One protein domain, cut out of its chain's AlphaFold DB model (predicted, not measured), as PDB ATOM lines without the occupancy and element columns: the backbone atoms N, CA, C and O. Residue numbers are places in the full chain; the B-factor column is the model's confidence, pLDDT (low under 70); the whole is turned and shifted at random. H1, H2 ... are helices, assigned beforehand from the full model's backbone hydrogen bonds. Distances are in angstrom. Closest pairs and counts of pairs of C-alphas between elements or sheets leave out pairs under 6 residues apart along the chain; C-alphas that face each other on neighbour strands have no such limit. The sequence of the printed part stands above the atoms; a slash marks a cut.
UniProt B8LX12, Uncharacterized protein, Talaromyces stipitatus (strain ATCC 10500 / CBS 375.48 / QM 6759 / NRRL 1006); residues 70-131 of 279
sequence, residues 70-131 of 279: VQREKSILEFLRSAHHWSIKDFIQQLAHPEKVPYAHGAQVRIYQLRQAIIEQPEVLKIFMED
ATOM      1  N   VAL A  70     136.677 146.570 154.137       86.81
ATOM      2  CA  VAL A  70     137.123 145.737 153.004       86.81
ATOM      3  C   VAL A  70     138.618 145.913 152.729       86.81
ATOM      4  O   VAL A  70     139.339 144.950 152.481       86.81
ATOM      5  N   GLN A  71     139.115 147.150 152.797       85.69
ATOM      6  CA  GLN A  71     140.543 147.413 152.616       85.69
ATOM      7  C   GLN A  71     141.364 146.834 153.769       85.69
ATOM      8  O   GLN A  71     142.411 146.249 153.520       85.69
ATOM      9  N   ARG A  72     140.876 146.940 155.013       83.75
ATOM     10  CA  ARG A  72     141.544 146.338 156.179       83.75
ATOM     11  C   ARG A  72     141.626 144.823 156.056       83.75
ATOM     12  O   ARG A  72     142.696 144.272 156.272       83.75
ATOM     13  N   GLU A  73     140.529 144.169 155.685       87.19
ATOM     14  CA  GLU A  73     140.491 142.723 155.464       87.19
ATOM     15  C   GLU A  73     141.533 142.301 154.424       87.19
ATOM     16  O   GLU A  73     142.387 141.461 154.705       87.19
ATOM     17  N   LYS A  74     141.532 142.951 153.254       89.19
ATOM     18  CA  LYS A  74     142.490 142.660 152.186       89.19
ATOM     19  C   LYS A  74     143.935 142.854 152.647       89.19
ATOM     20  O   LYS A  74     144.763 141.980 152.410       89.19
ATOM     21  N   SER A  75     144.226 143.950 153.348       85.88
ATOM     22  CA  SER A  75     145.561 144.213 153.890       85.88
ATOM     23  C   SER A  75     145.996 143.162 154.915       85.88
ATOM     24  O   SER A  75     147.150 142.743 154.893       85.88
ATOM     25  N   ILE A  76     145.092 142.693 155.781       88.19
ATOM     26  CA  ILE A  76     145.385 141.620 156.745       88.19
ATOM     27  C   ILE A  76     145.706 140.314 156.011       88.19
ATOM     28  O   ILE A  76     146.694 139.658 156.335       88.19
ATOM     29  N   LEU A  77     144.913 139.940 155.005       89.62
ATOM     30  CA  LEU A  77     145.136 138.712 154.237       89.62
ATOM     31  C   LEU A  77     146.432 138.769 153.417       89.62
ATOM     32  O   LEU A  77     147.187 137.795 153.376       89.62
ATOM     33  N   GLU A  78     146.724 139.912 152.796       90.19
ATOM     34  CA  GLU A  78     147.986 140.144 152.090       90.19
ATOM     35  C   GLU A  78     149.176 140.080 153.047       90.19
ATOM     36  O   GLU A  78     150.186 139.456 152.717       90.19
ATOM     37  N   PHE A  79     149.053 140.645 154.248       89.00
ATOM     38  CA  PHE A  79     150.077 140.546 155.281       89.00
ATOM     39  C   PHE A  79     150.312 139.093 155.712       89.00
ATOM     40  O   PHE A  79     151.446 138.620 155.656       89.00
ATOM     41  N   LEU A  80     149.257 138.344 156.057       89.69
ATOM     42  CA  LEU A  80     149.369 136.928 156.441       89.69
ATOM     43  C   LEU A  80     150.096 136.104 155.369       89.69
ATOM     44  O   LEU A  80     150.970 135.292 155.682       89.69
ATOM     45  N   ARG A  81     149.792 136.355 154.093       89.62
ATOM     46  CA  ARG A  81     150.394 135.629 152.973       89.62
ATOM     47  C   ARG A  81     151.823 136.065 152.658       89.62
ATOM     48  O   ARG A  81     152.646 135.222 152.308       89.62
ATOM     49  N   SER A  82     152.116 137.360 152.730       88.12
ATOM     50  CA  SER A  82     153.429 137.905 152.360       88.12
ATOM     51  C   SER A  82     154.461 137.764 153.477       88.12
ATOM     52  O   SER A  82     155.604 137.420 153.192       88.12
ATOM     53  N   ALA A  83     154.065 137.981 154.733       90.12
ATOM     54  CA  ALA A  83     154.963 137.934 155.882       90.12
ATOM     55  C   ALA A  83     155.127 136.519 156.452       90.12
ATOM     56  O   ALA A  83     156.227 136.145 156.853       90.12
ATOM     57  N   HIS A  84     154.047 135.730 156.480       86.25
ATOM     58  CA  HIS A  84     154.028 134.422 157.145       86.25
ATOM     59  C   HIS A  84     153.750 133.245 156.204       86.25
ATOM     60  O   HIS A  84     153.851 132.098 156.629       86.25
ATOM     61  N   HIS A  85     153.408 133.504 154.936       89.31
ATOM     62  CA  HIS A  85     152.953 132.476 153.990       89.31
ATOM     63  C   HIS A  85     151.775 131.645 154.512       89.31
ATOM     64  O   HIS A  85     151.608 130.486 154.142       89.31
ATOM     65  N   TRP A  86     150.941 132.249 155.358       92.88
ATOM     66  CA  TRP A  86     149.784 131.590 155.946       92.88
ATOM     67  C   TRP A  86     148.526 131.856 155.130       92.88
ATOM     68  O   TRP A  86     148.241 132.986 154.728       92.88
ATOM     69  N   SER A  87     147.739 130.804 154.928       92.19
ATOM     70  CA  SER A  87     146.320 130.928 154.609       92.19
ATOM     71  C   SER A  87     145.499 131.209 155.876       92.19
ATOM     72  O   SER A  87     145.993 131.090 157.000       92.19
ATOM     73  N   ILE A  88     144.209 131.531 155.714       88.06
ATOM     74  CA  ILE A  88     143.271 131.668 156.847       88.06
ATOM     75  C   ILE A  88     143.219 130.367 157.662       88.06
ATOM     76  O   ILE A  88     143.202 130.407 158.891       88.06
ATOM     77  N   LYS A  89     143.252 129.209 156.989       87.88
ATOM     78  CA  LYS A  89     143.285 127.894 157.639       87.88
ATOM     79  C   LYS A  89     144.526 127.743 158.519       87.88
ATOM     80  O   LYS A  89     144.394 127.353 159.676       87.88
ATOM     81  N   ASP A  90     145.700 128.073 157.986       88.62
ATOM     82  CA  ASP A  90     146.963 127.950 158.722       88.62
ATOM     83  C   ASP A  90     146.966 128.883 159.933       88.62
ATOM     84  O   ASP A  90     147.315 128.472 161.035       88.62
ATOM     85  N   PHE A  91     146.475 130.113 159.757       88.94
ATOM     86  CA  PHE A  91     146.334 131.066 160.852       88.94
ATOM     87  C   PHE A  91     145.422 130.536 161.970       88.94
ATOM     88  O   PHE A  91     145.814 130.554 163.136       88.94
ATOM     89  N   ILE A  92     144.238 130.010 161.634       87.12
ATOM     90  CA  ILE A  92     143.314 129.417 162.616       87.12
ATOM     91  C   ILE A  92     143.962 128.216 163.320       87.12
ATOM     92  O   ILE A  92     143.861 128.084 164.542       87.12
ATOM     93  N   GLN A  93     144.667 127.358 162.577       85.88
ATOM     94  CA  GLN A  93     145.348 126.194 163.140       85.88
ATOM     95  C   GLN A  93     146.436 126.596 164.146       85.88
ATOM     96  O   GLN A  93     146.501 126.015 165.231       85.88
ATOM     97  N   GLN A  94     147.243 127.610 163.819       85.25
ATOM     98  CA  GLN A  94     148.277 128.157 164.704       85.25
ATOM     99  C   GLN A  94     147.686 128.896 165.911       85.25
ATOM    100  O   GLN A  94     148.262 128.895 167.000       85.25
ATOM    101  N   LEU A  95     146.505 129.502 165.754       83.31
ATOM    102  CA  LEU A  95     145.780 130.107 166.866       83.31
ATOM    103  C   LEU A  95     145.318 129.044 167.877       83.31
ATOM    104  O   LEU A  95     145.409 129.274 169.084       83.31
ATOM    105  N   ALA A  96     144.865 127.885 167.389       79.94
ATOM    106  CA  ALA A  96     144.421 126.762 168.215       79.94
ATOM    107  C   ALA A  96     145.582 125.973 168.854       79.94
ATOM    108  O   ALA A  96     145.426 125.455 169.959       79.94
ATOM    109  N   HIS A  97     146.751 125.923 168.203       81.44
ATOM    110  CA  HIS A  97     147.930 125.173 168.658       81.44
ATOM    111  C   HIS A  97     149.165 126.074 168.806       81.44
ATOM    112  O   HIS A  97     150.145 125.896 168.084       81.44
ATOM    113  N   PRO A  98     149.152 127.055 169.726       78.12
ATOM    114  CA  PRO A  98     150.289 127.944 169.886       78.12
ATOM    115  C   PRO A  98     151.497 127.188 170.445       78.12
ATOM    116  O   PRO A  98     151.386 126.428 171.414       78.12
ATOM    117  N   GLU A  99     152.677 127.465 169.896       78.38
ATOM    118  CA  GLU A  99     153.931 127.124 170.560       78.38
ATOM    119  C   GLU A  99     154.001 127.801 171.939       78.38
ATOM    120  O   GLU A  99     153.421 128.871 172.169       78.38
ATOM    121  N   LYS A 100     154.707 127.174 172.887       71.69
ATOM    122  CA  LYS A 100     154.874 127.710 174.246       71.69
ATOM    123  C   LYS A 100     155.807 128.921 174.223       71.69
ATOM    124  O   LYS A 100     156.993 128.808 174.516       71.69
ATOM    125  N   VAL A 101     155.253 130.082 173.898       74.69
ATOM    126  CA  VAL A 101     155.962 131.363 173.923       74.69
ATOM    127  C   VAL A 101     155.692 132.067 175.261       74.69
ATOM    128  O   VAL A 101     154.529 132.171 175.669       74.69
ATOM    129  N   PRO A 102     156.725 132.570 175.964       60.59
ATOM    130  CA  PRO A 102     156.540 133.385 177.163       60.59
ATOM    131  C   PRO A 102     155.617 134.580 176.883       60.59
ATOM    132  O   PRO A 102     155.756 135.242 175.858       60.59
ATOM    133  N   TYR A 103     154.682 134.860 177.797       69.19
ATOM    134  CA  TYR A 103     153.725 135.983 177.730       69.19
ATOM    135  C   TYR A 103     152.658 135.918 176.624       69.19
ATOM    136  O   TYR A 103     151.810 136.807 176.538       69.19
ATOM    137  N   ALA A 104     152.636 134.865 175.807       74.00
ATOM    138  CA  ALA A 104     151.546 134.629 174.872       74.00
ATOM    139  C   ALA A 104     150.288 134.130 175.602       74.00
ATOM    140  O   ALA A 104     150.371 133.374 176.572       74.00
ATOM    141  N   HIS A 105     149.102 134.492 175.096       76.62
ATOM    142  CA  HIS A 105     147.867 133.833 175.525       76.62
ATOM    143  C   HIS A 105     147.985 132.321 175.330       76.62
ATOM    144  O   HIS A 105     148.352 131.867 174.242       76.62
ATOM    145  N   GLY A 106     147.646 131.561 176.373       80.31
ATOM    146  CA  GLY A 106     147.623 130.104 176.317       80.31
ATOM    147  C   GLY A 106     146.572 129.579 175.337       80.31
ATOM    148  O   GLY A 106     145.599 130.269 175.024       80.31
ATOM    149  N   ALA A 107     146.751 128.334 174.891       83.12
ATOM    150  CA  ALA A 107     145.883 127.682 173.906       83.12
ATOM    151  C   ALA A 107     144.391 127.775 174.266       83.12
ATOM    152  O   ALA A 107     143.575 128.116 173.420       83.12
ATOM    153  N   GLN A 108     144.031 127.581 175.540       82.31
ATOM    154  CA  GLN A 108     142.638 127.651 175.994       82.31
ATOM    155  C   GLN A 108     142.000 129.032 175.796       82.31
ATOM    156  O   GLN A 108     140.863 129.117 175.342       82.31
ATOM    157  N   VAL A 109     142.730 130.115 176.089       84.81
ATOM    158  CA  VAL A 109     142.225 131.490 175.918       84.81
ATOM    159  C   VAL A 109     142.022 131.798 174.437       84.81
ATOM    160  O   VAL A 109     141.013 132.385 174.059       84.81
ATOM    161  N   ARG A 110     142.947 131.351 173.585       83.19
ATOM    162  CA  ARG A 110     142.853 131.534 172.132       83.19
ATOM    163  C   ARG A 110     141.720 130.718 171.511       83.19
ATOM    164  O   ARG A 110     140.976 131.243 170.691       83.19
ATOM    165  N   ILE A 111     141.546 129.465 171.934       83.75
ATOM    166  CA  ILE A 111     140.418 128.615 171.523       83.75
ATOM    167  C   ILE A 111     139.094 129.240 171.969       83.75
ATOM    168  O   ILE A 111     138.140 129.259 171.196       83.75
ATOM    169  N   TYR A 112     139.034 129.790 173.184       85.25
ATOM    170  CA  TYR A 112     137.858 130.513 173.658       85.25
ATOM    171  C   TYR A 112     137.547 131.717 172.762       85.25
ATOM    172  O   TYR A 112     136.432 131.819 172.265       85.25
ATOM    173  N   GLN A 113     138.534 132.567 172.461       85.50
ATOM    174  CA  GLN A 113     138.363 133.703 171.545       85.50
ATOM    175  C   GLN A 113     137.903 133.267 170.147       85.50
ATOM    176  O   GLN A 113     137.017 133.893 169.570       85.50
ATOM    177  N   LEU A 114     138.459 132.172 169.617       86.44
ATOM    178  CA  LEU A 114     138.047 131.606 168.334       86.44
ATOM    179  C   LEU A 114     136.589 131.132 168.372       86.44
ATOM    180  O   LEU A 114     135.820 131.419 167.458       86.44
ATOM    181  N   ARG A 115     136.188 130.451 169.451       85.00
ATOM    182  CA  ARG A 115     134.794 130.066 169.683       85.00
ATOM    183  C   ARG A 115     133.886 131.296 169.719       85.00
ATOM    184  O   ARG A 115     132.848 131.266 169.068       85.00
ATOM    185  N   GLN A 116     134.262 132.360 170.430       85.38
ATOM    186  CA  GLN A 116     133.446 133.578 170.484       85.38
ATOM    187  C   GLN A 116     133.297 134.221 169.104       85.38
ATOM    188  O   GLN A 116     132.211 134.648 168.733       85.38
ATOM    189  N   ALA A 117     134.383 134.256 168.329       84.19
ATOM    190  CA  ALA A 117     134.395 134.856 167.003       84.19
ATOM    191  C   ALA A 117     133.568 134.072 165.969       84.19
ATOM    192  O   ALA A 117     133.012 134.680 165.062       84.19
ATOM    193  N   ILE A 118     133.497 132.742 166.089       82.69
ATOM    194  CA  ILE A 118     132.839 131.878 165.094       82.69
ATOM    195  C   ILE A 118     131.438 131.445 165.537       82.69
ATOM    196  O   ILE A 118     130.491 131.558 164.768       82.69
ATOM    197  N   ILE A 119     131.306 130.913 166.755       80.00
ATOM    198  CA  ILE A 119     130.074 130.274 167.245       80.00
ATOM    199  C   ILE A 119     129.160 131.287 167.938       80.00
ATOM    200  O   ILE A 119     127.944 131.179 167.842       80.00
ATOM    201  N   GLU A 120     129.711 132.270 168.649       82.31
ATOM    202  CA  GLU A 120     128.894 133.216 169.431       82.31
ATOM    203  C   GLU A 120     128.474 134.454 168.617       82.31
ATOM    204  O   GLU A 120     127.715 135.281 169.117       82.31
ATOM    205  N   GLN A 121     128.910 134.561 167.355       86.81
ATOM    206  CA  GLN A 121     128.490 135.610 166.424       86.81
ATOM    207  C   GLN A 121     127.380 135.097 165.492       86.81
ATOM    208  O   GLN A 121     127.662 134.332 164.561       86.81
ATOM    209  N   PRO A 122     126.115 135.501 165.705       82.88
ATOM    210  CA  PRO A 122     124.991 134.994 164.927       82.88
ATOM    211  C   PRO A 122     125.078 135.380 163.447       82.88
ATOM    212  O   PRO A 122     124.610 134.620 162.607       82.88
ATOM    213  N   GLU A 123     125.696 136.510 163.097       85.94
ATOM    214  CA  GLU A 123     125.891 136.922 161.702       85.94
ATOM    215  C   GLU A 123     126.845 135.978 160.968       85.94
ATOM    216  O   GLU A 123     126.577 135.575 159.837       85.94
ATOM    217  N   VAL A 124     127.931 135.582 161.636       81.06
ATOM    218  CA  VAL A 124     128.917 134.634 161.110       81.06
ATOM    219  C   VAL A 124     128.269 133.265 160.930       81.06
ATOM    220  O   VAL A 124     128.339 132.691 159.844       81.06
ATOM    221  N   LEU A 125     127.553 132.778 161.950       75.56
ATOM    222  CA  LEU A 125     126.783 131.538 161.854       75.56
ATOM    223  C   LEU A 125     125.717 131.588 160.759       75.56
ATOM    224  O   LEU A 125     125.489 130.585 160.094       75.56
ATOM    225  N   LYS A 126     125.070 132.733 160.539       82.19
ATOM    226  CA  LYS A 126     124.054 132.875 159.497       82.19
ATOM    227  C   LYS A 126     124.664 132.777 158.100       82.19
ATOM    228  O   LYS A 126     124.130 132.032 157.291       82.19
ATOM    229  N   ILE A 127     125.787 133.453 157.843       80.62
ATOM    230  CA  ILE A 127     126.527 133.336 156.569       80.62
ATOM    231  C   ILE A 127     126.920 131.880 156.327       80.62
ATOM    232  O   ILE A 127     126.757 131.352 155.231       80.62
ATOM    233  N   PHE A 128     127.384 131.220 157.385       71.69
ATOM    234  CA  PHE A 128     127.646 129.795 157.383       71.69
ATOM    235  C   PHE A 128     126.371 129.003 157.004       71.69
ATOM    236  O   PHE A 128     126.385 128.239 156.048       71.69
ATOM    237  N   MET A 129     125.238 129.204 157.676       72.38
ATOM    238  CA  MET A 129     123.997 128.450 157.428       72.38
ATOM    239  C   MET A 129     123.276 128.788 156.109       72.38
ATOM    240  O   MET A 129     122.445 128.001 155.651       72.38
ATOM    241  N   GLU A 130     123.554 129.943 155.502       79.06
ATOM    242  CA  GLU A 130     122.996 130.360 154.210       79.06
ATOM    243  C   GLU A 130     123.542 129.506 153.051       79.06
ATOM    244  O   GLU A 130     122.806 129.229 152.096       79.06
ATOM    245  N   ASP A 131     124.769 128.988 153.172       74.12
ATOM    246  CA  ASP A 131     125.317 127.984 152.260       74.12
ATOM    247  C   ASP A 131     124.852 126.571 152.660       74.12
ATOM    248  O   ASP A 131     125.506 125.810 153.380       74.12
TER     249      ASP A 131
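Overview. This is residues 70 to 131 of the 279 residues of an uncharacterized protein of Talaromyces stipitatus (strain ATCC 10500 / CBS 375.48 / QM 6759 / NRRL 1006) (UniProt B8LX12). Four helices are strung along the chain as a loose, open C: H1 makes one limb, H2 leads from it to H3, which makes the other limb, and H4 turns away at the far end of H3. The core contact is a helical hairpin of H2 and H3, while residues 70 to 76 of H1 and residues 119 to 124 stick out, and the space between H1 and H4 is empty. The printed part has 62 residues with four named helices, in the order H1, H2, H3, H4, and no named strand; the class is all helix. It is loose, with a radius of gyration of the C-alphas of 13.6 A, and its C-alphas span 39 by 28 by 17 A.

Along the chain. The printed part opens with H1, residues 70 to 83, 19.7 A from first to last C-alpha, beginning at C-alpha 70 at (137.123, 145.737, 153.004). H2, residues 88 to 96, is 12.4 A long and begins at C-alpha 88 at (143.271, 131.668, 156.847). H3, residues 107 to 118, is 16.3 A long. H4, residues 122 to 130, is 11.8 A long and ends at C-alpha 130 at (122.996, 130.360, 154.210).

Arrangement. H1 and H2 are close but not clearly touching, the closest C-alphas being those of Leu 77 and Ile 88, 7.7 A apart. Their lines are about perpendicular, at 75 degrees. H2 and H3 touch and form a helical hairpin, with the closest C-alphas, those of Ala 96 and Ile 111, 5.5 A apart. They run opposite ways at a steep tilt of 43 degrees, and H3 touches H2 with residues 107 to 111 alone. H3 and H4 are close but not clearly touching; their closest C-alphas are those of Ile 118 and Val 124, 6.2 A apart. They run the same way at a steep tilt of 66 degrees. H1 is apart from H3 and H4, and H2 is apart from H4. In H1, H2, H3 and H4 every O i to N i+4 pair is within hydrogen-bond range.

Size, cuts and confidence. The two C-alphas farthest apart are those of Pro 102 and Glu 130, at 40.8 A. The first and last printed C-alphas, those of Val 70 and Asp 131, are 21.3 A apart. The printed part has no cut. The links from H1 to H2 and from H3 to H4 are tight, the link from H2 to H3, with 10 residues between them, is short, and no link is long. The mean pLDDT of the printed part is 83.2, and residues 102 to 103 are under 70.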